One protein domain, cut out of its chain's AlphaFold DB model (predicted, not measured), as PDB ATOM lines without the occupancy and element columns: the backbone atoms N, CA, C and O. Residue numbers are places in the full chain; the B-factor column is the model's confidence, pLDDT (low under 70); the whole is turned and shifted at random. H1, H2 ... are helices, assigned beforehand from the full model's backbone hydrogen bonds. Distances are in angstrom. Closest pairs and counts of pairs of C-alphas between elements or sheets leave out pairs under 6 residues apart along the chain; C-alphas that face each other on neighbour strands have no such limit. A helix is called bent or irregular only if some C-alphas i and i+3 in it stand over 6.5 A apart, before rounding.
ATOM      1  N   TRP A   2      -5.051 -10.707 -14.820       61.88
ATOM      2  CA  TRP A   2      -4.287 -11.355 -15.898       61.88
ATOM      3  C   TRP A   2      -2.800 -10.973 -15.855       61.88
ATOM      4  O   TRP A   2      -1.957 -11.758 -16.282       61.88
ATOM      5  N   ARG A   3      -2.478  -9.793 -15.300       68.56
ATOM      6  CA  ARG A   3      -1.103  -9.304 -15.134       68.56
ATOM      7  C   ARG A   3      -0.317 -10.190 -14.163       68.56
ATOM      8  O   ARG A   3       0.821 -10.527 -14.467       68.56
ATOM      9  N   GLY A   4      -0.943 -10.658 -13.079       67.44
ATOM     10  CA  GLY A   4      -0.352 -11.638 -12.160       67.44
ATOM     11  C   GLY A   4      -0.299 -13.079 -12.687       67.44
ATOM     12  O   GLY A   4       0.388 -13.916 -12.112       67.44
ATOM     13  N   GLN A   5      -0.992 -13.388 -13.791       66.94
ATOM     14  CA  GLN A   5      -1.082 -14.734 -14.379       66.94
ATOM     15  C   GLN A   5      -0.450 -14.829 -15.773       66.94
ATOM     16  O   GLN A   5      -0.761 -15.753 -16.528       66.94
ATOM     17  N   PHE A   6       0.441 -13.903 -16.133       68.38
ATOM     18  CA  PHE A   6       1.059 -13.857 -17.460       68.38
ATOM     19  C   PHE A   6       1.681 -15.207 -17.859       68.38
ATOM     20  O   PHE A   6       1.377 -15.747 -18.921       68.38
ATOM     21  N   PHE A   7       2.439 -15.838 -16.957       66.00
ATOM     22  CA  PHE A   7       3.020 -17.164 -17.196       66.00
ATOM     23  C   PHE A   7       1.977 -18.297 -17.302       66.00
ATOM     24  O   PHE A   7       2.247 -19.341 -17.895       66.00
ATOM     25  N   GLY A   8       0.764 -18.094 -16.781       63.62
ATOM     26  CA  GLY A   8      -0.378 -18.988 -16.975       63.62
ATOM     27  C   GLY A   8      -1.002 -18.881 -18.372       63.62
ATOM     28  O   GLY A   8      -1.589 -19.851 -18.846       63.62
ATOM     29  N   VAL A   9      -0.840 -17.740 -19.055       63.59
ATOM     30  CA  VAL A   9      -1.187 -17.553 -20.478       63.59
ATOM     31  C   VAL A   9      -0.089 -18.129 -21.383       63.59
ATOM     32  O   VAL A   9      -0.385 -18.700 -22.427       63.59
ATOM     33  N   VAL A  10       1.167 -18.109 -20.925       63.06
ATOM     34  CA  VAL A  10       2.345 -18.753 -21.554       63.06
ATOM     35  C   VAL A  10       2.272 -20.298 -21.514       63.06
ATOM     36  O   VAL A  10       3.168 -20.979 -22.001       63.06
ATOM     37  N   PHE A  11       1.182 -20.890 -21.006       58.91
ATOM     38  CA  PHE A  11       0.912 -22.337 -20.996       58.91
ATOM     39  C   PHE A  11       1.206 -23.040 -22.340       58.91
ATOM     40  O   PHE A  11       1.710 -24.163 -22.356       58.91
ATOM     41  N   HIS A  12       0.981 -22.373 -23.474       60.91
ATOM     42  CA  HIS A  12       1.282 -22.907 -24.809       60.91
ATOM     43  C   HIS A  12       2.772 -23.038 -25.111       60.91
ATOM     44  O   HIS A  12       3.162 -23.964 -25.819       60.91
ATOM     45  N   PHE A  13       3.620 -22.179 -24.542       64.75
ATOM     46  CA  PHE A  13       5.070 -22.345 -24.649       64.75
ATOM     47  C   PHE A  13       5.534 -23.591 -23.902       64.75
ATOM     48  O   PHE A  13       6.377 -24.315 -24.417       64.75
ATOM     49  N   TRP A  14       4.938 -23.899 -22.746       67.94
ATOM     50  CA  TRP A  14       5.228 -25.142 -22.027       67.94
ATOM     51  C   TRP A  14       4.772 -26.376 -22.798       67.94
ATOM     52  O   TRP A  14       5.456 -27.395 -22.761       67.94
ATOM     53  N   PHE A  15       3.670 -26.285 -23.547       72.31
ATOM     54  CA  PHE A  15       3.285 -27.347 -24.473       72.31
ATOM     55  C   PHE A  15       4.338 -27.548 -25.571       72.31
ATOM     56  O   PHE A  15       4.804 -28.668 -25.759       72.31
ATOM     57  N   ILE A  16       4.768 -26.481 -26.255       77.69
ATOM     58  CA  ILE A  16       5.793 -26.567 -27.311       77.69
ATOM     59  C   ILE A  16       7.116 -27.093 -26.742       77.69
ATOM     60  O   ILE A  16       7.672 -28.054 -27.271       77.69
ATOM     61  N   ALA A  17       7.593 -26.518 -25.638       80.69
ATOM     62  CA  ALA A  17       8.808 -26.951 -24.958       80.69
ATOM     63  C   ALA A  17       8.700 -28.408 -24.489       80.69
ATOM     64  O   ALA A  17       9.638 -29.179 -24.667       80.69
ATOM     65  N   GLY A  18       7.542 -28.816 -23.966       81.81
ATOM     66  CA  GLY A  18       7.259 -30.194 -23.576       81.81
ATOM     67  C   GLY A  18       7.295 -31.161 -24.759       81.81
ATOM     68  O   GLY A  18       7.882 -32.237 -24.652       81.81
ATOM     69  N   VAL A  19       6.744 -30.776 -25.914       83.94
ATOM     70  CA  VAL A  19       6.819 -31.563 -27.157       83.94
ATOM     71  C   VAL A  19       8.261 -31.656 -27.662       83.94
ATOM     72  O   VAL A  19       8.707 -32.743 -28.038       83.94
ATOM     73  N   MET A  20       9.017 -30.555 -27.640       87.56
ATOM     74  CA  MET A  20      10.436 -30.542 -28.015       87.56
ATOM     75  C   MET A  20      11.257 -31.450 -27.097       87.56
ATOM     76  O   MET A  20      11.980 -32.317 -27.583       87.56
ATOM     77  N   TRP A  21      11.090 -31.306 -25.781       89.88
ATOM     78  CA  TRP A  21      11.741 -32.134 -24.771       89.88
ATOM     79  C   TRP A  21      11.441 -33.617 -24.985       89.88
ATOM     80  O   TRP A  21      12.351 -34.430 -25.138       89.88
ATOM     81  N   SER A  22      10.159 -33.958 -25.107       88.19
ATOM     82  CA  SER A  22       9.720 -35.326 -25.370       88.19
ATOM     83  C   SER A  22      10.335 -35.866 -26.666       88.19
ATOM     84  O   SER A  22      10.744 -37.024 -26.730       88.19
ATOM     85  N   SER A  23      10.454 -35.028 -27.702       89.50
ATOM     86  CA  SER A  23      11.036 -35.417 -28.993       89.50
ATOM     87  C   SER A  23      12.525 -35.712 -28.871       89.50
ATOM     88  O   SER A  23      12.997 -36.694 -29.444       89.50
ATOM     89  N   ILE A  24      13.254 -34.902 -28.099       92.38
ATOM     90  CA  ILE A  24      14.675 -35.104 -27.805       92.38
ATOM     91  C   ILE A  24      14.865 -36.414 -27.034       92.38
ATOM     92  O   ILE A  24      15.641 -37.266 -27.468       92.38
ATOM     93  N   CYS A  25      14.107 -36.624 -25.955       89.50
ATOM     94  CA  CYS A  25      14.199 -37.824 -25.121       89.50
ATOM     95  C   CYS A  25      13.851 -39.117 -25.879       89.50
ATOM     96  O   CYS A  25      14.488 -40.147 -25.664       89.50
ATOM     97  N   LEU A  26      12.869 -39.083 -26.788       92.81
ATOM     98  CA  LEU A  26      12.453 -40.257 -27.568       92.81
ATOM     99  C   LEU A  26      13.264 -40.458 -28.863       92.81
ATOM    100  O   LEU A  26      13.186 -41.526 -29.480       92.81
ATOM    101  N   CYS A  27      14.073 -39.480 -29.284       93.31
ATOM    102  CA  CYS A  27      14.860 -39.552 -30.518       93.31
ATOM    103  C   CYS A  27      15.787 -40.785 -30.592       93.31
ATOM    104  O   CYS A  27      15.760 -41.476 -31.620       93.31
ATOM    105  N   PRO A  28      16.541 -41.154 -29.533       92.94
ATOM    106  CA  PRO A  28      17.373 -42.358 -29.554       92.94
ATOM    107  C   PRO A  28      16.559 -43.638 -29.796       92.94
ATOM    108  O   PRO A  28      16.976 -44.512 -30.560       92.94
ATOM    109  N   LEU A  29      15.353 -43.721 -29.219       91.88
ATOM    110  CA  LEU A  29      14.465 -44.876 -29.368       91.88
ATOM    111  C   LEU A  29      13.918 -45.003 -30.791       91.88
ATOM    112  O   LEU A  29      13.696 -46.120 -31.256       91.88
ATOM    113  N   LYS A  30      13.761 -43.895 -31.528       91.69
ATOM    114  CA  LYS A  30      13.240 -43.902 -32.910       91.69
ATOM    115  C   LYS A  30      14.042 -44.809 -33.815       91.69
ATOM    116  O   LYS A  30      13.464 -45.609 -34.546       91.69
ATOM    117  N   ARG A  31      15.369 -44.728 -33.733       88.19
ATOM    118  CA  ARG A  31      16.256 -45.579 -34.531       88.19
ATOM    119  C   ARG A  31      16.053 -47.050 -34.176       88.19
ATOM    120  O   ARG A  31      15.850 -47.861 -35.072       88.19
ATOM    121  N   CYS A  32      16.009 -47.370 -32.883       88.38
ATOM    122  CA  CYS A  32      15.788 -48.735 -32.418       88.38
ATOM    123  C   CYS A  32      14.438 -49.302 -32.879       88.38
ATOM    124  O   CYS A  32      14.391 -50.424 -33.370       88.38
ATOM    125  N   LEU A  33      13.345 -48.542 -32.753       89.88
ATOM    126  CA  LEU A  33      12.000 -49.019 -33.093       89.88
ATOM    127  C   LEU A  33      11.779 -49.158 -34.602       89.88
ATOM    128  O   LEU A  33      11.127 -50.109 -35.038       89.88
ATOM    129  N   LEU A  34      12.348 -48.261 -35.412       85.62
ATOM    130  CA  LEU A  34      12.257 -48.356 -36.872       85.62
ATOM    131  C   LEU A  34      12.944 -49.619 -37.412       85.62
ATOM    132  O   LEU A  34      12.427 -50.223 -38.353       85.62
ATOM    133  N   PRO A  80       8.468 -67.758 -23.624       77.50
ATOM    134  CA  PRO A  80       7.125 -67.989 -23.124       77.50
ATOM    135  C   PRO A  80       6.579 -66.640 -22.656       77.50
ATOM    136  O   PRO A  80       7.337 -65.819 -22.140       77.50
ATOM    137  N   ALA A  81       5.288 -66.373 -22.860       83.25
ATOM    138  CA  ALA A  81       4.672 -65.108 -22.439       83.25
ATOM    139  C   ALA A  81       5.001 -64.772 -20.969       83.25
ATOM    140  O   ALA A  81       5.147 -63.605 -20.618       83.25
ATOM    141  N   LEU A  82       5.221 -65.815 -20.162       86.50
ATOM    142  CA  LEU A  82       5.761 -65.747 -18.811       86.50
ATOM    143  C   LEU A  82       7.115 -65.023 -18.725       86.50
ATOM    144  O   LEU A  82       7.244 -64.122 -17.915       86.50
ATOM    145  N   TYR A  83       8.103 -65.336 -19.568       87.44
ATOM    146  CA  TYR A  83       9.406 -64.654 -19.563       87.44
ATOM    147  C   TYR A  83       9.277 -63.168 -19.908       87.44
ATOM    148  O   TYR A  83       9.879 -62.325 -19.247       87.44
ATOM    149  N   PHE A  84       8.452 -62.833 -20.908       88.81
ATOM    150  CA  PHE A  84       8.141 -61.435 -21.214       88.81
ATOM    151  C   PHE A  84       7.501 -60.745 -20.004       88.81
ATOM    152  O   PHE A  84       7.959 -59.681 -19.598       88.81
ATOM    153  N   GLY A  85       6.489 -61.373 -19.400       88.81
ATOM    154  CA  GLY A  85       5.805 -60.857 -18.216       88.81
ATOM    155  C   GLY A  85       6.743 -60.664 -17.025       88.81
ATOM    156  O   GLY A  85       6.749 -59.592 -16.432       88.81
ATOM    157  N   CYS A  86       7.583 -61.651 -16.711       91.94
ATOM    158  CA  CYS A  86       8.525 -61.598 -15.596       91.94
ATOM    159  C   CYS A  86       9.638 -60.573 -15.824       91.94
ATOM    160  O   CYS A  86       9.947 -59.815 -14.913       91.94
ATOM    161  N   PHE A  87      10.231 -60.508 -17.019       91.31
ATOM    162  CA  PHE A  87      11.331 -59.577 -17.277       91.31
ATOM    163  C   PHE A  87      10.837 -58.136 -17.411       91.31
ATOM    164  O   PHE A  87      11.388 -57.225 -16.794       91.31
ATOM    165  N   VAL A  88       9.781 -57.911 -18.200       90.50
ATOM    166  CA  VAL A  88       9.215 -56.567 -18.354       90.50
ATOM    167  C   VAL A  88       8.566 -56.129 -17.047       90.50
ATOM    168  O   VAL A  88       8.897 -55.058 -16.554       90.50
ATOM    169  N   GLY A  89       7.716 -56.964 -16.448       90.44
ATOM    170  CA  GLY A  89       7.048 -56.662 -15.181       90.44
ATOM    171  C   GLY A  89       8.022 -56.509 -14.014       90.44
ATOM    172  O   GLY A  89       7.907 -55.554 -13.255       90.44
ATOM    173  N   GLY A  90       9.027 -57.382 -13.906       92.31
ATOM    174  CA  GLY A  90      10.079 -57.286 -12.892       92.31
ATOM    175  C   GLY A  90      10.942 -56.038 -13.062       92.31
ATOM    176  O   GLY A  90      11.197 -55.342 -12.084       92.31
ATOM    177  N   GLY A  91      11.322 -55.692 -14.297       91.69
ATOM    178  CA  GLY A  91      12.044 -54.450 -14.584       91.69
ATOM    179  C   GLY A  91      11.216 -53.196 -14.283       91.69
ATOM    180  O   GLY A  91      11.731 -52.254 -13.689       91.69
ATOM    181  N   VAL A  92       9.919 -53.203 -14.611       92.44
ATOM    182  CA  VAL A  92       8.977 -52.136 -14.231       92.44
ATOM    183  C   VAL A  92       8.899 -52.008 -12.709       92.44
ATOM    184  O   VAL A  92       9.073 -50.911 -12.193       92.44
ATOM    185  N   ALA A  93       8.694 -53.111 -11.985       94.00
ATOM    186  CA  ALA A  93       8.610 -53.100 -10.528       94.00
ATOM    187  C   ALA A  93       9.912 -52.596  -9.883       94.00
ATOM    188  O   ALA A  93       9.864 -51.740  -9.003       94.00
ATOM    189  N   ALA A  94      11.070 -53.065 -10.357       93.75
ATOM    190  CA  ALA A  94      12.374 -52.621  -9.876       93.75
ATOM    191  C   ALA A  94      12.594 -51.119 -10.111       93.75
ATOM    192  O   ALA A  94      13.018 -50.419  -9.194       93.75
ATOM    193  N   LEU A  95      12.258 -50.603 -11.301       91.62
ATOM    194  CA  LEU A  95      12.344 -49.170 -11.606       91.62
ATOM    195  C   LEU A  95      11.394 -48.343 -10.743       91.62
ATOM    196  O   LEU A  95      11.794 -47.300 -10.233       91.62
ATOM    197  N   VAL A  96      10.157 -48.808 -10.555       90.56
ATOM    198  CA  VAL A  96       9.174 -48.123  -9.712       90.56
ATOM    199  C   VAL A  96       9.666 -48.045  -8.274       90.56
ATOM    200  O   VAL A  96       9.627 -46.968  -7.687       90.56
ATOM    201  N   LEU A  97      10.183 -49.145  -7.720       92.75
ATOM    202  CA  LEU A  97      10.750 -49.158  -6.372       92.75
ATOM    203  C   LEU A  97      11.959 -48.223  -6.268       92.75
ATOM    204  O   LEU A  97      11.965 -47.348  -5.406       92.75
ATOM    205  N   ALA A  98      12.928 -48.350  -7.179       92.81
ATOM    206  CA  ALA A  98      14.161 -47.571  -7.159       92.81
ATOM    207  C   ALA A  98      13.917 -46.062  -7.302       92.81
ATOM    208  O   ALA A  98      14.516 -45.268  -6.581       92.81
ATOM    209  N   LEU A  99      13.027 -45.648  -8.207       92.19
ATOM    210  CA  LEU A  99      12.738 -44.231  -8.439       92.19
ATOM    211  C   LEU A  99      11.836 -43.652  -7.347       92.19
ATOM    212  O   LEU A  99      12.040 -42.511  -6.937       92.19
ATOM    213  N   ARG A 100      10.898 -44.438  -6.808       90.44
ATOM    214  CA  ARG A 100      10.041 -43.993  -5.704       90.44
ATOM    215  C   ARG A 100      10.804 -43.837  -4.391       90.44
ATOM    216  O   ARG A 100      10.420 -42.992  -3.594       90.44
ATOM    217  N   SER A 101      11.868 -44.606  -4.159       91.31
ATOM    218  CA  SER A 101      12.735 -44.421  -2.988       91.31
ATOM    219  C   SER A 101      13.864 -43.418  -3.243       91.31
ATOM    220  O   SER A 101      14.154 -42.586  -2.388       91.31
ATOM    221  N   GLY A 102      14.494 -43.472  -4.419       91.44
ATOM    222  CA  GLY A 102      15.687 -42.691  -4.739       91.44
ATOM    223  C   GLY A 102      15.404 -41.222  -5.041       91.44
ATOM    224  O   GLY A 102      16.131 -40.356  -4.562       91.44
ATOM    225  N   VAL A 103      14.339 -40.918  -5.795       90.81
ATOM    226  CA  VAL A 103      14.013 -39.529  -6.167       90.81
ATOM    227  C   VAL A 103      13.668 -38.679  -4.939       90.81
ATOM    228  O   VAL A 103      14.232 -37.591  -4.828       90.81
ATOM    229  N   PRO A 104      12.822 -39.131  -3.988       91.19
ATOM    230  CA  PRO A 104      12.526 -38.334  -2.799       91.19
ATOM    231  C   PRO A 104      13.745 -38.107  -1.916       91.19
ATOM    232  O   PRO A 104      13.905 -37.012  -1.390       91.19
ATOM    233  N   TRP A 105      14.621 -39.108  -1.791       92.62
ATOM    234  CA  TRP A 105      15.871 -38.968  -1.048       92.62
ATOM    235  C   TRP A 105      16.793 -37.930  -1.696       92.62
ATOM    236  O   TRP A 105      17.228 -36.988  -1.037       92.62
ATOM    237  N   MET A 106      17.022 -38.050  -3.008       91.94
ATOM    238  CA  MET A 106      17.887 -37.141  -3.757       91.94
ATOM    239  C   MET A 106      17.340 -35.713  -3.756       91.94
ATOM    240  O   MET A 106      18.066 -34.788  -3.425       91.94
ATOM    241  N   LEU A 107      16.066 -35.514  -4.108       89.38
ATOM    242  CA  LEU A 107      15.471 -34.177  -4.185       89.38
ATOM    243  C   LEU A 107      15.199 -33.572  -2.804       89.38
ATOM    244  O   LEU A 107      15.282 -32.357  -2.653       89.38
ATOM    245  N   GLY A 108      14.900 -34.398  -1.798       89.19
ATOM    246  CA  GLY A 108      14.710 -33.949  -0.420       89.19
ATOM    247  C   GLY A 108      15.965 -33.297   0.160       89.19
ATOM    248  O   GLY A 108      15.853 -32.308   0.876       89.19
ATOM    249  N   ALA A 109      17.157 -33.766  -0.227       92.12
ATOM    250  CA  ALA A 109      18.425 -33.143   0.161       92.12
ATOM    251  C   ALA A 109      18.612 -31.715  -0.396       92.12
ATOM    252  O   ALA A 109      19.413 -30.951   0.134       92.12
ATOM    253  N   TYR A 110      17.863 -31.337  -1.438       92.38
ATOM    254  CA  TYR A 110      17.901 -30.009  -2.057       92.38
ATOM    255  C   TYR A 110      16.621 -29.203  -1.795       92.38
ATOM    256  O   TYR A 110      16.308 -28.298  -2.567       92.38
ATOM    257  N   ALA A 111      15.869 -29.519  -0.735       91.56
ATOM    258  CA  ALA A 111      14.557 -28.925  -0.500       91.56
ATOM    259  C   ALA A 111      14.570 -27.392  -0.456       91.56
ATOM    260  O   ALA A 111      13.775 -26.763  -1.158       91.56
ATOM    261  N   ASP A 112      15.510 -26.797   0.278       92.31
ATOM    262  CA  ASP A 112      15.617 -25.338   0.388       92.31
ATOM    263  C   ASP A 112      15.955 -24.694  -0.964       92.31
ATOM    264  O   ASP A 112      15.283 -23.760  -1.398       92.31
ATOM    265  N   ASN A 113      16.895 -25.283  -1.713       94.19
ATOM    266  CA  ASN A 113      17.261 -24.817  -3.055       94.19
ATOM    267  C   ASN A 113      16.082 -24.876  -4.040       94.19
ATOM    268  O   ASN A 113      15.938 -23.999  -4.892       94.19
ATOM    269  N   ILE A 114      15.233 -25.906  -3.942       90.38
ATOM    270  CA  ILE A 114      14.030 -26.034  -4.774       90.38
ATOM    271  C   ILE A 114      13.046 -24.908  -4.444       90.38
ATOM    272  O   ILE A 114      12.525 -24.270  -5.358       90.38
ATOM    273  N   VAL A 115      12.804 -24.640  -3.158       91.94
ATOM    274  CA  VAL A 115      11.896 -23.568  -2.723       91.94
ATOM    275  C   VAL A 115      12.415 -22.202  -3.173       91.94
ATOM    276  O   VAL A 115      11.643 -21.403  -3.709       91.94
ATOM    277  N   ASP A 116      13.713 -21.944  -3.034       92.38
ATOM    278  CA  ASP A 116      14.327 -20.681  -3.448       92.38
ATOM    279  C   ASP A 116      14.306 -20.494  -4.967       92.38
ATOM    280  O   ASP A 116      13.986 -19.405  -5.456       92.38
ATOM    281  N   ALA A 117      14.542 -21.560  -5.738       89.62
ATOM    282  CA  ALA A 117      14.393 -21.530  -7.189       89.62
ATOM    283  C   ALA A 117      12.944 -21.217  -7.600       89.62
ATOM    284  O   ALA A 117      12.714 -20.344  -8.438       89.62
ATOM    285  N   VAL A 118      11.956 -21.861  -6.967       88.19
ATOM    286  CA  VAL A 118      10.526 -21.614  -7.221       88.19
ATOM    287  C   VAL A 118      10.135 -20.175  -6.870       88.19
ATOM    288  O   VAL A 118       9.400 -19.527  -7.619       88.19
ATOM    289  N   ARG A 119      10.645 -19.629  -5.764       87.31
ATOM    290  CA  ARG A 119      10.417 -18.222  -5.397       87.31
ATOM    291  C   ARG A 119      11.014 -17.278  -6.434       87.31
ATOM    292  O   ARG A 119      10.321 -16.374  -6.898       87.31
ATOM    293  N   THR A 120      12.250 -17.540  -6.851       88.38
ATOM    294  CA  THR A 120      12.984 -16.719  -7.823       88.38
ATOM    295  C   THR A 120      12.324 -16.731  -9.206       88.38
ATOM    296  O   THR A 120      12.278 -15.709  -9.883       88.38
ATOM    297  N   TRP A 121      11.774 -17.870  -9.635       81.44
ATOM    298  CA  TRP A 121      11.275 -18.067 -11.002       81.44
ATOM    299  C   TRP A 121       9.808 -17.658 -11.215       81.44
ATOM    300  O   TRP A 121       9.257 -17.884 -12.292       81.44
ATOM    301  N   GLY A 122       9.162 -17.031 -10.228       70.50
ATOM    302  CA  GLY A 122       7.838 -16.424 -10.422       70.50
ATOM    303  C   GLY A 122       6.751 -16.868  -9.447       70.50
ATOM    304  O   GLY A 122       5.570 -16.753  -9.788       70.50
ATOM    305  N   GLY A 123       7.134 -17.361  -8.260       69.06
ATOM    306  CA  GLY A 123       6.290 -17.501  -7.066       69.06
ATOM    307  C   GLY A 123       4.865 -17.994  -7.342       69.06
ATOM    308  O   GLY A 123       4.627 -19.192  -7.493       69.06
ATOM    309  N   GLY A 124       3.910 -17.061  -7.434       69.81
ATOM    310  CA  GLY A 124       2.480 -17.352  -7.594       69.81
ATOM    311  C   GLY A 124       2.097 -18.121  -8.864       69.81
ATOM    312  O   GLY A 124       1.133 -18.883  -8.842       69.81
ATOM    313  N   THR A 125       2.852 -18.009  -9.966       70.31
ATOM    314  CA  THR A 125       2.504 -18.782 -11.175       70.31
ATOM    315  C   THR A 125       2.948 -20.240 -11.076       70.31
ATOM    316  O   THR A 125       2.289 -21.140 -11.595       70.31
ATOM    317  N   LEU A 126       4.055 -20.497 -10.385       76.75
ATOM    318  CA  LEU A 126       4.593 -21.844 -10.214       76.75
ATOM    319  C   LEU A 126       3.737 -22.684  -9.252       76.75
ATOM    320  O   LEU A 126       3.607 -23.894  -9.441       76.75
ATOM    321  N   GLN A 127       3.026 -22.041  -8.324       78.31
ATOM    322  CA  GLN A 127       2.023 -22.693  -7.473       78.31
ATOM    323  C   GLN A 127       0.872 -23.329  -8.268       78.31
ATOM    324  O   GLN A 127       0.397 -24.404  -7.909       78.31
ATOM    325  N   TYR A 128       0.458 -22.739  -9.398       76.38
ATOM    326  CA  TYR A 128      -0.566 -23.335 -10.277       76.38
ATOM    327  C   TYR A 128      -0.149 -24.707 -10.848       76.38
ATOM    328  O   TYR A 128      -0.997 -25.518 -11.249       76.38
ATOM    329  N   TRP A 129       1.158 -24.971 -10.884       78.19
ATOM    330  CA  TRP A 129       1.753 -26.238 -11.302       78.19
ATOM    331  C   TRP A 129       2.016 -27.198 -10.138       78.19
ATOM    332  O   TRP A 129       2.597 -28.253 -10.356       78.19
ATOM    333  N   GLY A 130       1.571 -26.869  -8.921       85.75
ATOM    334  CA  GLY A 130       1.737 -27.721  -7.743       85.75
ATOM    335  C   GLY A 130       3.159 -27.736  -7.177       85.75
ATOM    336  O   GLY A 130       3.499 -28.663  -6.444       85.75
ATOM    337  N   LEU A 131       3.988 -26.743  -7.523       89.94
ATOM    338  CA  LEU A 131       5.336 -26.613  -6.973       89.94
ATOM    339  C   LEU A 131       5.285 -26.214  -5.484       89.94
ATOM    340  O   LEU A 131       4.396 -25.450  -5.091       89.94
ATOM    341  N   PRO A 132       6.213 -26.729  -4.657       92.69
ATOM    342  CA  PRO A 132       6.189 -26.529  -3.211       92.69
ATOM    343  C   PRO A 132       6.433 -25.060  -2.847       92.69
ATOM    344  O   PRO A 132       7.246 -24.380  -3.474       92.69
ATOM    345  N   THR A 133       5.732 -24.567  -1.824       91.50
ATOM    346  CA  THR A 133       5.831 -23.157  -1.386       91.50
ATOM    347  C   THR A 133       6.758 -22.957  -0.194       91.50
ATOM    348  O   THR A 133       7.274 -21.861   0.055       91.50
ATOM    349  N   ASN A 134       6.967 -24.039   0.544       92.62
ATOM    350  CA  ASN A 134       7.769 -24.114   1.744       92.62
ATOM    351  C   ASN A 134       8.498 -25.468   1.776       92.62
ATOM    352  O   ASN A 134       8.169 -26.379   1.013       92.62
ATOM    353  N   ALA A 135       9.490 -25.600   2.656       90.81
ATOM    354  CA  ALA A 135      10.301 -26.813   2.759       90.81
ATOM    355  C   ALA A 135       9.475 -28.050   3.170       90.81
ATOM    356  O   ALA A 135       9.767 -29.162   2.731       90.81
ATOM    357  N   ALA A 136       8.407 -27.864   3.954       92.00
ATOM    358  CA  ALA A 136       7.529 -28.954   4.383       92.00
ATOM    359  C   ALA A 136       6.743 -29.570   3.209       92.00
ATOM    360  O   ALA A 136       6.544 -30.784   3.175       92.00
ATOM    361  N   ASP A 137       6.372 -28.765   2.209       92.31
ATOM    362  CA  ASP A 137       5.697 -29.215   0.988       92.31
ATOM    363  C   ASP A 137       6.632 -29.991   0.048       92.31
ATOM    364  O   ASP A 137       6.160 -30.715  -0.836       92.31
ATOM    365  N   VAL A 138       7.954 -29.850   0.200       92.38
ATOM    366  CA  VAL A 138       8.917 -30.470  -0.718       92.38
ATOM    367  C   VAL A 138       8.874 -31.985  -0.608       92.38
ATOM    368  O   VAL A 138       8.838 -32.655  -1.632       92.38
ATOM    369  N   VAL A 139       8.830 -32.552   0.597       90.62
ATOM    370  CA  VAL A 139       8.811 -34.015   0.780       90.62
ATOM    371  C   VAL A 139       7.616 -34.681   0.073       90.62
ATOM    372  O   VAL A 139       7.835 -35.591  -0.730       90.62
ATOM    373  N   PRO A 140       6.354 -34.257   0.285       92.25
ATOM    374  CA  PRO A 140       5.232 -34.843  -0.440       92.25
ATOM    375  C   PRO A 140       5.291 -34.536  -1.944       92.25
ATOM    376  O   PRO A 140       4.877 -35.369  -2.748       92.25
ATOM    377  N   PHE A 141       5.830 -33.382  -2.351       92.56
ATOM    378  CA  PHE A 141       6.059 -33.070  -3.764       92.56
ATOM    379  C   PHE A 141       7.061 -34.032  -4.420       92.56
ATOM    380  O   PHE A 141       6.765 -34.608  -5.466       92.56
ATOM    381  N   THR A 142       8.215 -34.286  -3.804       92.62
ATOM    382  CA  THR A 142       9.252 -35.159  -4.373       92.62
ATOM    383  C   THR A 142       8.814 -36.619  -4.409       92.62
ATOM    384  O   THR A 142       9.149 -37.328  -5.358       92.62
ATOM    385  N   GLN A 143       7.995 -37.064  -3.451       92.31
ATOM    386  CA  GLN A 143       7.327 -38.373  -3.491       92.31
ATOM    387  C   GLN A 143       6.390 -38.517  -4.699       92.31
ATOM    388  O   GLN A 143       6.403 -39.554  -5.375       92.31
ATOM    389  N   ARG A 144       5.604 -37.478  -5.011       93.00
ATOM    390  CA  ARG A 144       4.740 -37.465  -6.202       93.00
ATOM    391  C   ARG A 144       5.561 -37.451  -7.486       93.00
ATOM    392  O   ARG A 144       5.358 -38.314  -8.335       93.00
ATOM    393  N   VAL A 145       6.559 -36.570  -7.583       91.44
ATOM    394  CA  VAL A 145       7.476 -36.517  -8.734       91.44
ATOM    395  C   VAL A 145       8.178 -37.855  -8.947       91.44
ATOM    396  O   VAL A 145       8.227 -38.336 -10.074       91.44
ATOM    397  N   GLY A 146       8.655 -38.508  -7.885       93.12
ATOM    398  CA  GLY A 146       9.250 -39.843  -7.967       93.12
ATOM    399  C   GLY A 146       8.298 -40.881  -8.561       93.12
ATOM    400  O   GLY A 146       8.717 -41.708  -9.367       93.12
ATOM    401  N   THR A 147       7.004 -40.793  -8.240       93.25
ATOM    402  CA  THR A 147       5.962 -41.662  -8.811       93.25
ATOM    403  C   THR A 147       5.738 -41.382 -10.302       93.25
ATOM    404  O   THR A 147       5.637 -42.318 -11.094       93.25
ATOM    405  N   TYR A 148       5.722 -40.115 -10.721       94.06
ATOM    406  CA  TYR A 148       5.550 -39.756 -12.136       94.06
ATOM    407  C   TYR A 148       6.769 -40.131 -12.983       94.06
ATOM    408  O   TYR A 148       6.635 -40.716 -14.056       94.06
ATOM    409  N   VAL A 149       7.971 -39.863 -12.467       93.38
ATOM    410  CA  VAL A 149       9.240 -40.270 -13.081       93.38
ATOM    411  C   VAL A 149       9.283 -41.795 -13.200       93.38
ATOM    412  O   VAL A 149       9.601 -42.307 -14.272       93.38
ATOM    413  N   ALA A 150       8.897 -42.529 -12.153       94.81
ATOM    414  CA  ALA A 150       8.787 -43.985 -12.195       94.81
ATOM    415  C   ALA A 150       7.882 -44.473 -13.336       94.81
ATOM    416  O   ALA A 150       8.287 -45.358 -14.096       94.81
ATOM    417  N   LEU A 151       6.702 -43.869 -13.509       95.75
ATOM    418  CA  LEU A 151       5.796 -44.217 -14.599       95.75
ATOM    419  C   LEU A 151       6.441 -43.967 -15.971       95.75
ATOM    420  O   LEU A 151       6.539 -44.899 -16.774       95.75
ATOM    421  N   SER A 152       6.961 -42.766 -16.226       95.94
ATOM    422  CA  SER A 152       7.575 -42.427 -17.516       95.94
ATOM    423  C   SER A 152       8.797 -43.292 -17.846       95.94
ATOM    424  O   SER A 152       8.937 -43.769 -18.974       95.94
ATOM    425  N   TRP A 153       9.658 -43.581 -16.868       95.88
ATOM    426  CA  TRP A 153      10.806 -44.471 -17.070       95.88
ATOM    427  C   TRP A 153      10.399 -45.930 -17.257       95.88
ATOM    428  O   TRP A 153      10.993 -46.627 -18.081       95.88
ATOM    429  N   SER A 154       9.360 -46.395 -16.562       96.88
ATOM    430  CA  SER A 154       8.809 -47.733 -16.787       96.88
ATOM    431  C   SER A 154       8.233 -47.876 -18.203       96.88
ATOM    432  O   SER A 154       8.445 -48.893 -18.864       96.88
ATOM    433  N   ASN A 155       7.611 -46.817 -18.729       97.50
ATOM    434  CA  ASN A 155       7.146 -46.740 -20.110       97.50
ATOM    435  C   ASN A 155       8.309 -46.795 -21.118       97.50
ATOM    436  O   ASN A 155       8.268 -47.576 -22.074       97.50
ATOM    437  N   ILE A 156       9.382 -46.032 -20.880       96.62
ATOM    438  CA  ILE A 156      10.616 -46.094 -21.684       96.62
ATOM    439  C   ILE A 156      11.219 -47.504 -21.648       96.62
ATOM    440  O   ILE A 156      11.611 -48.031 -22.690       96.62
ATOM    441  N   TRP A 157      11.267 -48.142 -20.477       96.25
ATOM    442  CA  TRP A 157      11.783 -49.500 -20.311       96.25
ATOM    443  C   TRP A 157      10.983 -50.526 -21.113       96.25
ATOM    444  O   TRP A 157      11.577 -51.308 -21.865       96.25
ATOM    445  N   ILE A 158       9.649 -50.493 -21.015       96.56
ATOM    446  CA  ILE A 158       8.751 -51.340 -21.814       96.56
ATOM    447  C   ILE A 158       9.025 -51.128 -23.305       96.56
ATOM    448  O   ILE A 158       9.128 -52.095 -24.057       96.56
ATOM    449  N   LEU A 159       9.187 -49.880 -23.742       96.31
ATOM    450  CA  LEU A 159       9.418 -49.558 -25.147       96.31
ATOM    451  C   LEU A 159      10.809 -49.989 -25.643       96.31
ATOM    452  O   LEU A 159      10.947 -50.428 -26.784       96.31
ATOM    453  N   ALA A 160      11.838 -49.898 -24.800       95.19
ATOM    454  CA  ALA A 160      13.213 -50.256 -25.144       95.19
ATOM    455  C   ALA A 160      13.463 -51.774 -25.119       95.19
ATOM    456  O   ALA A 160      14.210 -52.305 -25.946       95.19
ATOM    457  N   THR A 161      12.865 -52.485 -24.163       94.88
ATOM    458  CA  THR A 161      13.084 -53.927 -23.961       94.88
ATOM    459  C   THR A 161      11.993 -54.772 -24.602       94.88
ATOM    460  O   THR A 161      12.285 -55.808 -25.199       94.88
ATOM    461  N   GLY A 162      10.748 -54.302 -24.580       94.50
ATOM    462  CA  GLY A 162       9.581 -55.040 -25.040       94.50
ATOM    463  C   GLY A 162       9.705 -55.578 -26.468       94.50
ATOM    464  O   GLY A 162       9.497 -56.775 -26.656       94.50
ATOM    465  N   PRO A 163      10.112 -54.781 -27.476       93.88
ATOM    466  CA  PRO A 163      10.238 -55.257 -28.858       93.88
ATOM    467  C   PRO A 163      11.300 -56.347 -29.050       93.88
ATOM    468  O   PRO A 163      11.221 -57.112 -30.008       93.88
ATOM    469  N   ARG A 164      12.290 -56.424 -28.149       91.19
ATOM    470  CA  ARG A 164      13.343 -57.454 -28.169       91.19
ATOM    471  C   ARG A 164      12.860 -58.778 -27.581       91.19
ATOM    472  O   ARG A 164      13.337 -59.828 -27.998       91.19
ATOM    473  N   LEU A 165      11.936 -58.716 -26.624       90.38
ATOM    474  CA  LEU A 165      11.459 -59.868 -25.859       90.38
ATOM    475  C   LEU A 165      10.136 -60.429 -26.384       90.38
ATOM    476  O   LEU A 165       9.890 -61.631 -26.305       90.38
ATOM    477  N   ALA A 166       9.262 -59.567 -26.902       89.75
ATOM    478  CA  ALA A 166       7.961 -59.965 -27.407       89.75
ATOM    479  C   ALA A 166       8.106 -60.699 -28.743       89.75
ATOM    480  O   ALA A 166       8.711 -60.194 -29.686       89.75
ATOM    481  N   SER A 167       7.425 -61.839 -28.874       87.56
ATOM    482  CA  SER A 167       7.268 -62.523 -30.167       87.56
ATOM    483  C   SER A 167       6.577 -61.643 -31.214       87.56
ATOM    484  O   SER A 167       6.752 -61.827 -32.416       87.56
ATOM    485  N   ARG A 168       5.769 -60.681 -30.754       90.81
ATOM    486  CA  ARG A 168       5.005 -59.748 -31.581       90.81
ATOM    487  C   ARG A 168       5.167 -58.330 -31.023       90.81
ATOM    488  O   ARG A 168       4.469 -57.995 -30.063       90.81
ATOM    489  N   PRO A 169       6.016 -57.480 -31.626       92.56
ATOM    490  CA  PRO A 169       6.264 -56.116 -31.144       92.56
ATOM    491  C   PRO A 169       5.001 -55.251 -31.015       92.56
ATOM    492  O   PRO A 169       4.931 -54.384 -30.153       92.56
ATOM    493  N   SER A 170       3.956 -55.531 -31.796       93.69
ATOM    494  CA  SER A 170       2.664 -54.831 -31.729       93.69
ATOM    495  C   SER A 170       1.867 -55.058 -30.433       93.69
ATOM    496  O   SER A 170       0.844 -54.402 -30.226       93.69
ATOM    497  N   LEU A 171       2.297 -55.983 -29.565       94.50
ATOM    498  CA  LEU A 171       1.766 -56.143 -28.205       94.50
ATOM    499  C   LEU A 171       2.399 -55.171 -27.200       94.50
ATOM    500  O   LEU A 171       1.799 -54.905 -26.164       94.50
ATOM    501  N   VAL A 172       3.575 -54.615 -27.502       96.12
ATOM    502  CA  VAL A 172       4.289 -53.696 -26.601       96.12
ATOM    503  C   VAL A 172       3.468 -52.433 -26.361       96.12
ATOM    504  O   VAL A 172       3.368 -51.980 -25.228       96.12
ATOM    505  N   THR A 173       2.802 -51.914 -27.392       96.94
ATOM    506  CA  THR A 173       1.918 -50.746 -27.270       96.94
ATOM    507  C   THR A 173       0.734 -51.012 -26.330       96.94
ATOM    508  O   THR A 173       0.351 -50.132 -25.567       96.94
ATOM    509  N   TRP A 174       0.189 -52.238 -26.317       97.56
ATOM    510  CA  TRP A 174      -0.833 -52.630 -25.338       97.56
ATOM    511  C   TRP A 174      -0.264 -52.690 -23.922       97.56
ATOM    512  O   TRP A 174      -0.872 -52.153 -23.004       97.56
ATOM    513  N   ALA A 175       0.916 -53.292 -23.746       96.75
ATOM    514  CA  ALA A 175       1.589 -53.332 -22.449       96.75
ATOM    515  C   ALA A 175       1.870 -51.922 -21.906       96.75
ATOM    516  O   ALA A 175       1.683 -51.675 -20.721       96.75
ATOM    517  N   LEU A 176       2.246 -50.987 -22.781       97.25
ATOM    518  CA  LEU A 176       2.478 -49.587 -22.441       97.25
ATOM    519  C   LEU A 176       1.193 -48.885 -21.967       97.25
ATOM    520  O   LEU A 176       1.206 -48.213 -20.937       97.25
ATOM    521  N   LEU A 177       0.074 -49.084 -22.679       97.75
ATOM    522  CA  LEU A 177      -1.246 -48.578 -22.279       97.75
ATOM    523  C   LEU A 177      -1.671 -49.130 -20.913       97.75
ATOM    524  O   LEU A 177      -2.048 -48.357 -20.034       97.75
ATOM    525  N   PHE A 178      -1.571 -50.449 -20.714       97.25
ATOM    526  CA  PHE A 178      -1.909 -51.083 -19.437       97.25
ATOM    527  C   PHE A 178      -1.001 -50.622 -18.300       97.25
ATOM    528  O   PHE A 178      -1.496 -50.369 -17.209       97.25
ATOM    529  N   ASN A 179       0.300 -50.464 -18.544       97.19
ATOM    530  CA  ASN A 179       1.225 -49.942 -17.545       97.19
ATOM    531  C   ASN A 179       0.861 -48.506 -17.149       97.19
ATOM    532  O   ASN A 179       0.745 -48.202 -15.966       97.19
ATOM    533  N   THR A 180       0.606 -47.649 -18.141       97.12
ATOM    534  CA  THR A 180       0.296 -46.230 -17.921       97.12
ATOM    535  C   THR A 180      -0.995 -46.066 -17.131       97.12
ATOM    536  O   THR A 180      -1.000 -45.455 -16.064       97.12
ATOM    537  N   TYR A 181      -2.090 -46.653 -17.610       96.62
ATOM    538  CA  TYR A 181      -3.395 -46.487 -16.971       96.62
ATOM    539  C   TYR A 181      -3.576 -47.362 -15.735       96.62
ATOM    540  O   TYR A 181      -4.260 -46.947 -14.805       96.62
ATOM    541  N   GLY A 182      -2.920 -48.521 -15.670       96.12
ATOM    542  CA  GLY A 182      -2.884 -49.354 -14.471       96.12
ATOM    543  C   GLY A 182      -2.214 -48.625 -13.311       96.12
ATOM    544  O   GLY A 182      -2.818 -48.490 -12.252       96.12
ATOM    545  N   GLN A 183      -1.018 -48.065 -13.522       95.19
ATOM    546  CA  GLN A 183      -0.340 -47.283 -12.484       95.19
ATOM    547  C   GLN A 183      -1.130 -46.022 -12.104       95.19
ATOM    548  O   GLN A 183      -1.238 -45.724 -10.923       95.19
ATOM    549  N   ARG A 184      -1.761 -45.325 -13.056       93.38
ATOM    550  CA  ARG A 184      -2.630 -44.167 -12.755       93.38
ATOM    551  C   ARG A 184      -3.901 -44.515 -11.987       93.38
ATOM    552  O   ARG A 184      -4.429 -43.684 -11.262       93.38
ATOM    553  N   CYS A 185      -4.429 -45.726 -12.143       93.88
ATOM    554  CA  CYS A 185      -5.533 -46.181 -11.298       93.88
ATOM    555  C   CYS A 185      -5.059 -46.483  -9.869       93.88
ATOM    556  O   CYS A 185      -5.843 -46.376  -8.934       93.88
ATOM    557  N   LEU A 186      -3.788 -46.857  -9.691       92.81
ATOM    558  CA  LEU A 186      -3.207 -47.166  -8.382       92.81
ATOM    559  C   LEU A 186      -2.660 -45.929  -7.658       92.81
ATOM    560  O   LEU A 186      -2.659 -45.895  -6.429       92.81
ATOM    561  N   PHE A 187      -2.184 -44.929  -8.400       89.00
ATOM    562  CA  PHE A 187      -1.517 -43.748  -7.862       89.00
ATOM    563  C   PHE A 187      -2.254 -42.464  -8.235       89.00
ATOM    564  O   PHE A 187      -2.694 -42.283  -9.368       89.00
ATOM    565  N   TYR A 188      -2.364 -41.559  -7.262       77.88
ATOM    566  CA  TYR A 188      -3.076 -40.297  -7.423       77.88
ATOM    567  C   TYR A 188      -2.398 -39.363  -8.436       77.88
ATOM    568  O   TYR A 188      -1.183 -39.167  -8.400       77.88
ATOM    569  N   ARG A 189      -3.231 -38.736  -9.275       80.25
ATOM    570  CA  ARG A 189      -2.881 -37.655 -10.203       80.25
ATOM    571  C   ARG A 189      -3.007 -36.313  -9.502       80.25
ATOM    572  O   ARG A 189      -4.124 -35.863  -9.259       80.25
ATOM    573  N   ALA A 190      -1.887 -35.659  -9.217       86.62
ATOM    574  CA  ALA A 190      -1.894 -34.276  -8.754       86.62
ATOM    575  C   ALA A 190      -1.525 -33.300  -9.900       86.62
ATOM    576  O   ALA A 190      -1.074 -33.722 -10.970       86.62
ATOM    577  N   PRO A 191      -1.753 -31.981  -9.730       84.25
ATOM    578  CA  PRO A 191      -1.532 -30.983 -10.784       84.25
ATOM    579  C   PRO A 191      -0.107 -30.934 -11.357       84.25
ATOM    580  O   PRO A 191       0.078 -30.513 -12.501       84.25
ATOM    581  N   ASP A 192       0.873 -31.369 -10.570       87.88
ATOM    582  CA  ASP A 192       2.294 -31.482 -10.909       87.88
ATOM    583  C   ASP A 192       2.602 -32.639 -11.886       87.88
ATOM    584  O   ASP A 192       3.673 -32.659 -12.491       87.88
ATOM    585  N   GLU A 193       1.658 -33.556 -12.140       89.69
ATOM    586  CA  GLU A 193       1.814 -34.642 -13.126       89.69
ATOM    587  C   GLU A 193       1.793 -34.139 -14.583       89.69
ATOM    588  O   GLU A 193       2.300 -34.801 -15.487       89.69
ATOM    589  N   ARG A 194       1.193 -32.973 -14.857       85.94
ATOM    590  CA  ARG A 194       0.867 -32.524 -16.230       85.94
ATOM    591  C   ARG A 194       2.018 -32.650 -17.251       85.94
ATOM    592  O   ARG A 194       1.734 -33.118 -18.357       85.94
ATOM    593  N   PRO A 195       3.279 -32.279 -16.942       84.94
ATOM    594  CA  PRO A 195       4.385 -32.441 -17.888       84.94
ATOM    595  C   PRO A 195       4.686 -33.913 -18.209       84.94
ATOM    596  O   PRO A 195       4.895 -34.263 -19.371       84.94
ATOM    597  N   PHE A 196       4.649 -34.781 -17.195       91.81
ATOM    598  CA  PHE A 196       4.874 -36.223 -17.332       91.81
ATOM    599  C   PHE A 196       3.755 -36.887 -18.124       91.81
ATOM    600  O   PHE A 196       4.012 -37.702 -19.003       91.81
ATOM    601  N   HIS A 197       2.514 -36.457 -17.895       91.62
ATOM    602  CA  HIS A 197       1.374 -36.946 -18.652       91.62
ATOM    603  C   HIS A 197       1.537 -36.713 -20.159       91.62
ATOM    604  O   HIS A 197       1.374 -37.648 -20.941       91.62
ATOM    605  N   GLY A 198       1.913 -35.498 -20.575       90.62
ATOM    606  CA  GLY A 198       2.174 -35.206 -21.988       90.62
ATOM    607  C   GLY A 198       3.279 -36.091 -22.578       90.62
ATOM    608  O   GLY A 198       3.127 -36.617 -23.683       90.62
ATOM    609  N   PHE A 199       4.352 -36.318 -21.815       93.75
ATOM    610  CA  PHE A 199       5.444 -37.213 -22.198       93.75
ATOM    611  C   PHE A 199       4.986 -38.676 -22.352       93.75
ATOM    612  O   PHE A 199       5.315 -39.329 -23.347       93.75
ATOM    613  N   ASP A 200       4.186 -39.191 -21.417       95.94
ATOM    614  CA  ASP A 200       3.641 -40.552 -21.467       95.94
ATOM    615  C   ASP A 200       2.717 -40.739 -22.676       95.94
ATOM    616  O   ASP A 200       2.844 -41.721 -23.413       95.94
ATOM    617  N   LEU A 201       1.829 -39.770 -22.938       95.12
ATOM    618  CA  LEU A 201       0.950 -39.790 -24.108       95.12
ATOM    619  C   LEU A 201       1.740 -39.783 -25.412       95.12
ATOM    620  O   LEU A 201       1.429 -40.537 -26.339       95.12
ATOM    621  N   MET A 202       2.792 -38.968 -25.480       94.94
ATOM    622  CA  MET A 202       3.665 -38.934 -26.642       94.94
ATOM    623  C   MET A 202       4.423 -40.253 -26.816       94.94
ATOM    624  O   MET A 202       4.547 -40.739 -27.939       94.94
ATOM    625  N   THR A 203       4.861 -40.877 -25.721       96.50
ATOM    626  CA  THR A 203       5.501 -42.199 -25.733       96.50
ATOM    627  C   THR A 203       4.542 -43.273 -26.254       96.50
ATOM    628  O   THR A 203       4.932 -44.085 -27.097       96.50
ATOM    629  N   ILE A 204       3.270 -43.240 -25.837       97.56
ATOM    630  CA  ILE A 204       2.213 -44.128 -26.344       97.56
ATOM    631  C   ILE A 204       1.971 -43.909 -27.838       97.56
ATOM    632  O   ILE A 204       1.990 -44.873 -28.607       97.56
ATOM    633  N   GLY A 205       1.776 -42.661 -28.272       95.75
ATOM    634  CA  GLY A 205       1.564 -42.331 -29.683       95.75
ATOM    635  C   GLY A 205       2.751 -42.745 -30.554       95.75
ATOM    636  O   GLY A 205       2.582 -43.334 -31.623       95.75
ATOM    637  N   PHE A 206       3.967 -42.528 -30.059       95.75
ATOM    638  CA  PHE A 206       5.202 -42.921 -30.719       95.75
ATOM    639  C   PHE A 206       5.368 -44.444 -30.824       95.75
ATOM    640  O   PHE A 206       5.751 -44.949 -31.886       95.75
ATOM    641  N   ALA A 207       5.033 -45.188 -29.766       96.62
ATOM    642  CA  ALA A 207       5.003 -46.648 -29.783       96.62
ATOM    643  C   ALA A 207       3.951 -47.170 -30.772       96.62
ATOM    644  O   ALA A 207       4.261 -48.023 -31.602       96.62
ATOM    645  N   ALA A 208       2.741 -46.607 -30.759       96.38
ATOM    646  CA  ALA A 208       1.670 -46.977 -31.679       96.38
ATOM    647  C   ALA A 208       2.040 -46.698 -33.142       96.38
ATOM    648  O   ALA A 208       1.793 -47.537 -34.009       96.38
ATOM    649  N   TYR A 209       2.683 -45.562 -33.423       94.44
ATOM    650  CA  TYR A 209       3.177 -45.230 -34.757       94.44
ATOM    651  C   TYR A 209       4.301 -46.175 -35.209       94.44
ATOM    652  O   TYR A 209       4.325 -46.624 -36.357       94.44
ATOM    653  N   SER A 210       5.243 -46.493 -34.320       94.62
ATOM    654  CA  SER A 210       6.447 -47.250 -34.681       94.62
ATOM    655  C   SER A 210       6.216 -48.762 -34.716       94.62
ATOM    656  O   SER A 210       6.698 -49.430 -35.624       94.62
ATOM    657  N   LEU A 211       5.471 -49.313 -33.760       94.88
ATOM    658  CA  LEU A 211       5.263 -50.757 -33.585       94.88
ATOM    659  C   LEU A 211       3.864 -51.222 -34.012       94.88
ATOM    660  O   LEU A 211       3.620 -52.425 -34.149       94.88
ATOM    661  N   GLY A 212       2.939 -50.286 -34.225       94.75
ATOM    662  CA  GLY A 212       1.533 -50.590 -34.440       94.75
ATOM    663  C   GLY A 212       0.836 -51.036 -33.156       94.75
ATOM    664  O   GLY A 212       1.390 -51.026 -32.057       94.75
ATOM    665  N   LEU A 213      -0.415 -51.458 -33.314       96.06
ATOM    666  CA  LEU A 213      -1.238 -51.977 -32.231       96.06
ATOM    667  C   LEU A 213      -1.924 -53.252 -32.718       96.06
ATOM    668  O   LEU A 213      -2.632 -53.256 -33.735       96.06
ATOM    669  N   ARG A 214      -1.663 -54.369 -32.036       95.25
ATOM    670  CA  ARG A 214      -2.175 -55.666 -32.479       95.25
ATOM    671  C   ARG A 214      -3.702 -55.676 -32.443       95.25
ATOM    672  O   ARG A 214      -4.297 -55.184 -31.494       95.25
ATOM    673  N   HIS A 215      -4.324 -56.260 -33.469       96.50
ATOM    674  CA  HIS A 215      -5.782 -56.344 -33.629       96.50
ATOM    675  C   HIS A 215      -6.513 -54.998 -33.776       96.50
ATOM    676  O   HIS A 215      -7.742 -55.004 -33.832       96.50
TER     677      HIS A 215
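Overview. This is residues 2 to 34 and 80 to 215 of the 349 residues of the protein "Hypothetical protein" of Brandtodinium nutricula (UniProt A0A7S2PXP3). Long helices lie lengthwise in an elongated bundle, with H6 as the core: H3 runs along one side of it, the hairpin of H7 and H8 packs on it elsewhere, and H2 packs mainly on H8. Short H4 and H5 lie toward one end, where H1 also lies. The printed part has 169 residues and eight named helices, H1 to H8 in order, with no named strand: all helix. It is compact, radius of gyration of the C-alphas 17.7 A, spanning 55 by 31 by 27 A.

Along the chain. H6, residues 135 to 165, is 43.7 A long, from C-alpha 135 at (10.301, -26.813, 2.759). H3 is residues 81 to 108, 39.5 A; H2 11 to 34, 32.5 A; H8 191 to 211, 30.9 A, ending at (5.263, -50.757, -33.585); H7 169 to 186, 26.2 A. H1 is residues 3 to 9, H4 111 to 120 and H5 124 to 127. Irregular are H1, H2, H8 and, only just, H6, with C-alphas 4 and 7 8.2 A apart, 25 and 28 7.1 A, 192 and 195 7.3 A, and 160 and 163 6.9 A.

Arrangement. The hub H6 touches H3 at Gly 146 and Arg 100, closest C-alphas 4.8 A, opposite ways at a shallow tilt of 25 degrees. H6 touches H8 at Ser 152 and Asp 200, 5.9 A. H7 and H8 form a hairpin, closest at Ser 170 and Leu 211, 5.2 A. H2 touches H8 at Ser 22 and Phe 199, 5.6 A. H4 is about perpendicular to H6, 82 degrees. H1 touches H5 at Phe 7 and Thr 125, 6.3 A. In H4 every O i to N i+4 pair is within hydrogen-bond range; H1 has 1 of 3, and 2 of 4 O i to N i+3 pairs.

Size, cuts and confidence. Residues 35 to 79 are not printed; C-alphas 34 and 80 are 24.5 A apart. Of the links printed whole, none is long. Residues 2 to 14 and 123 to 124 have pLDDT under 70.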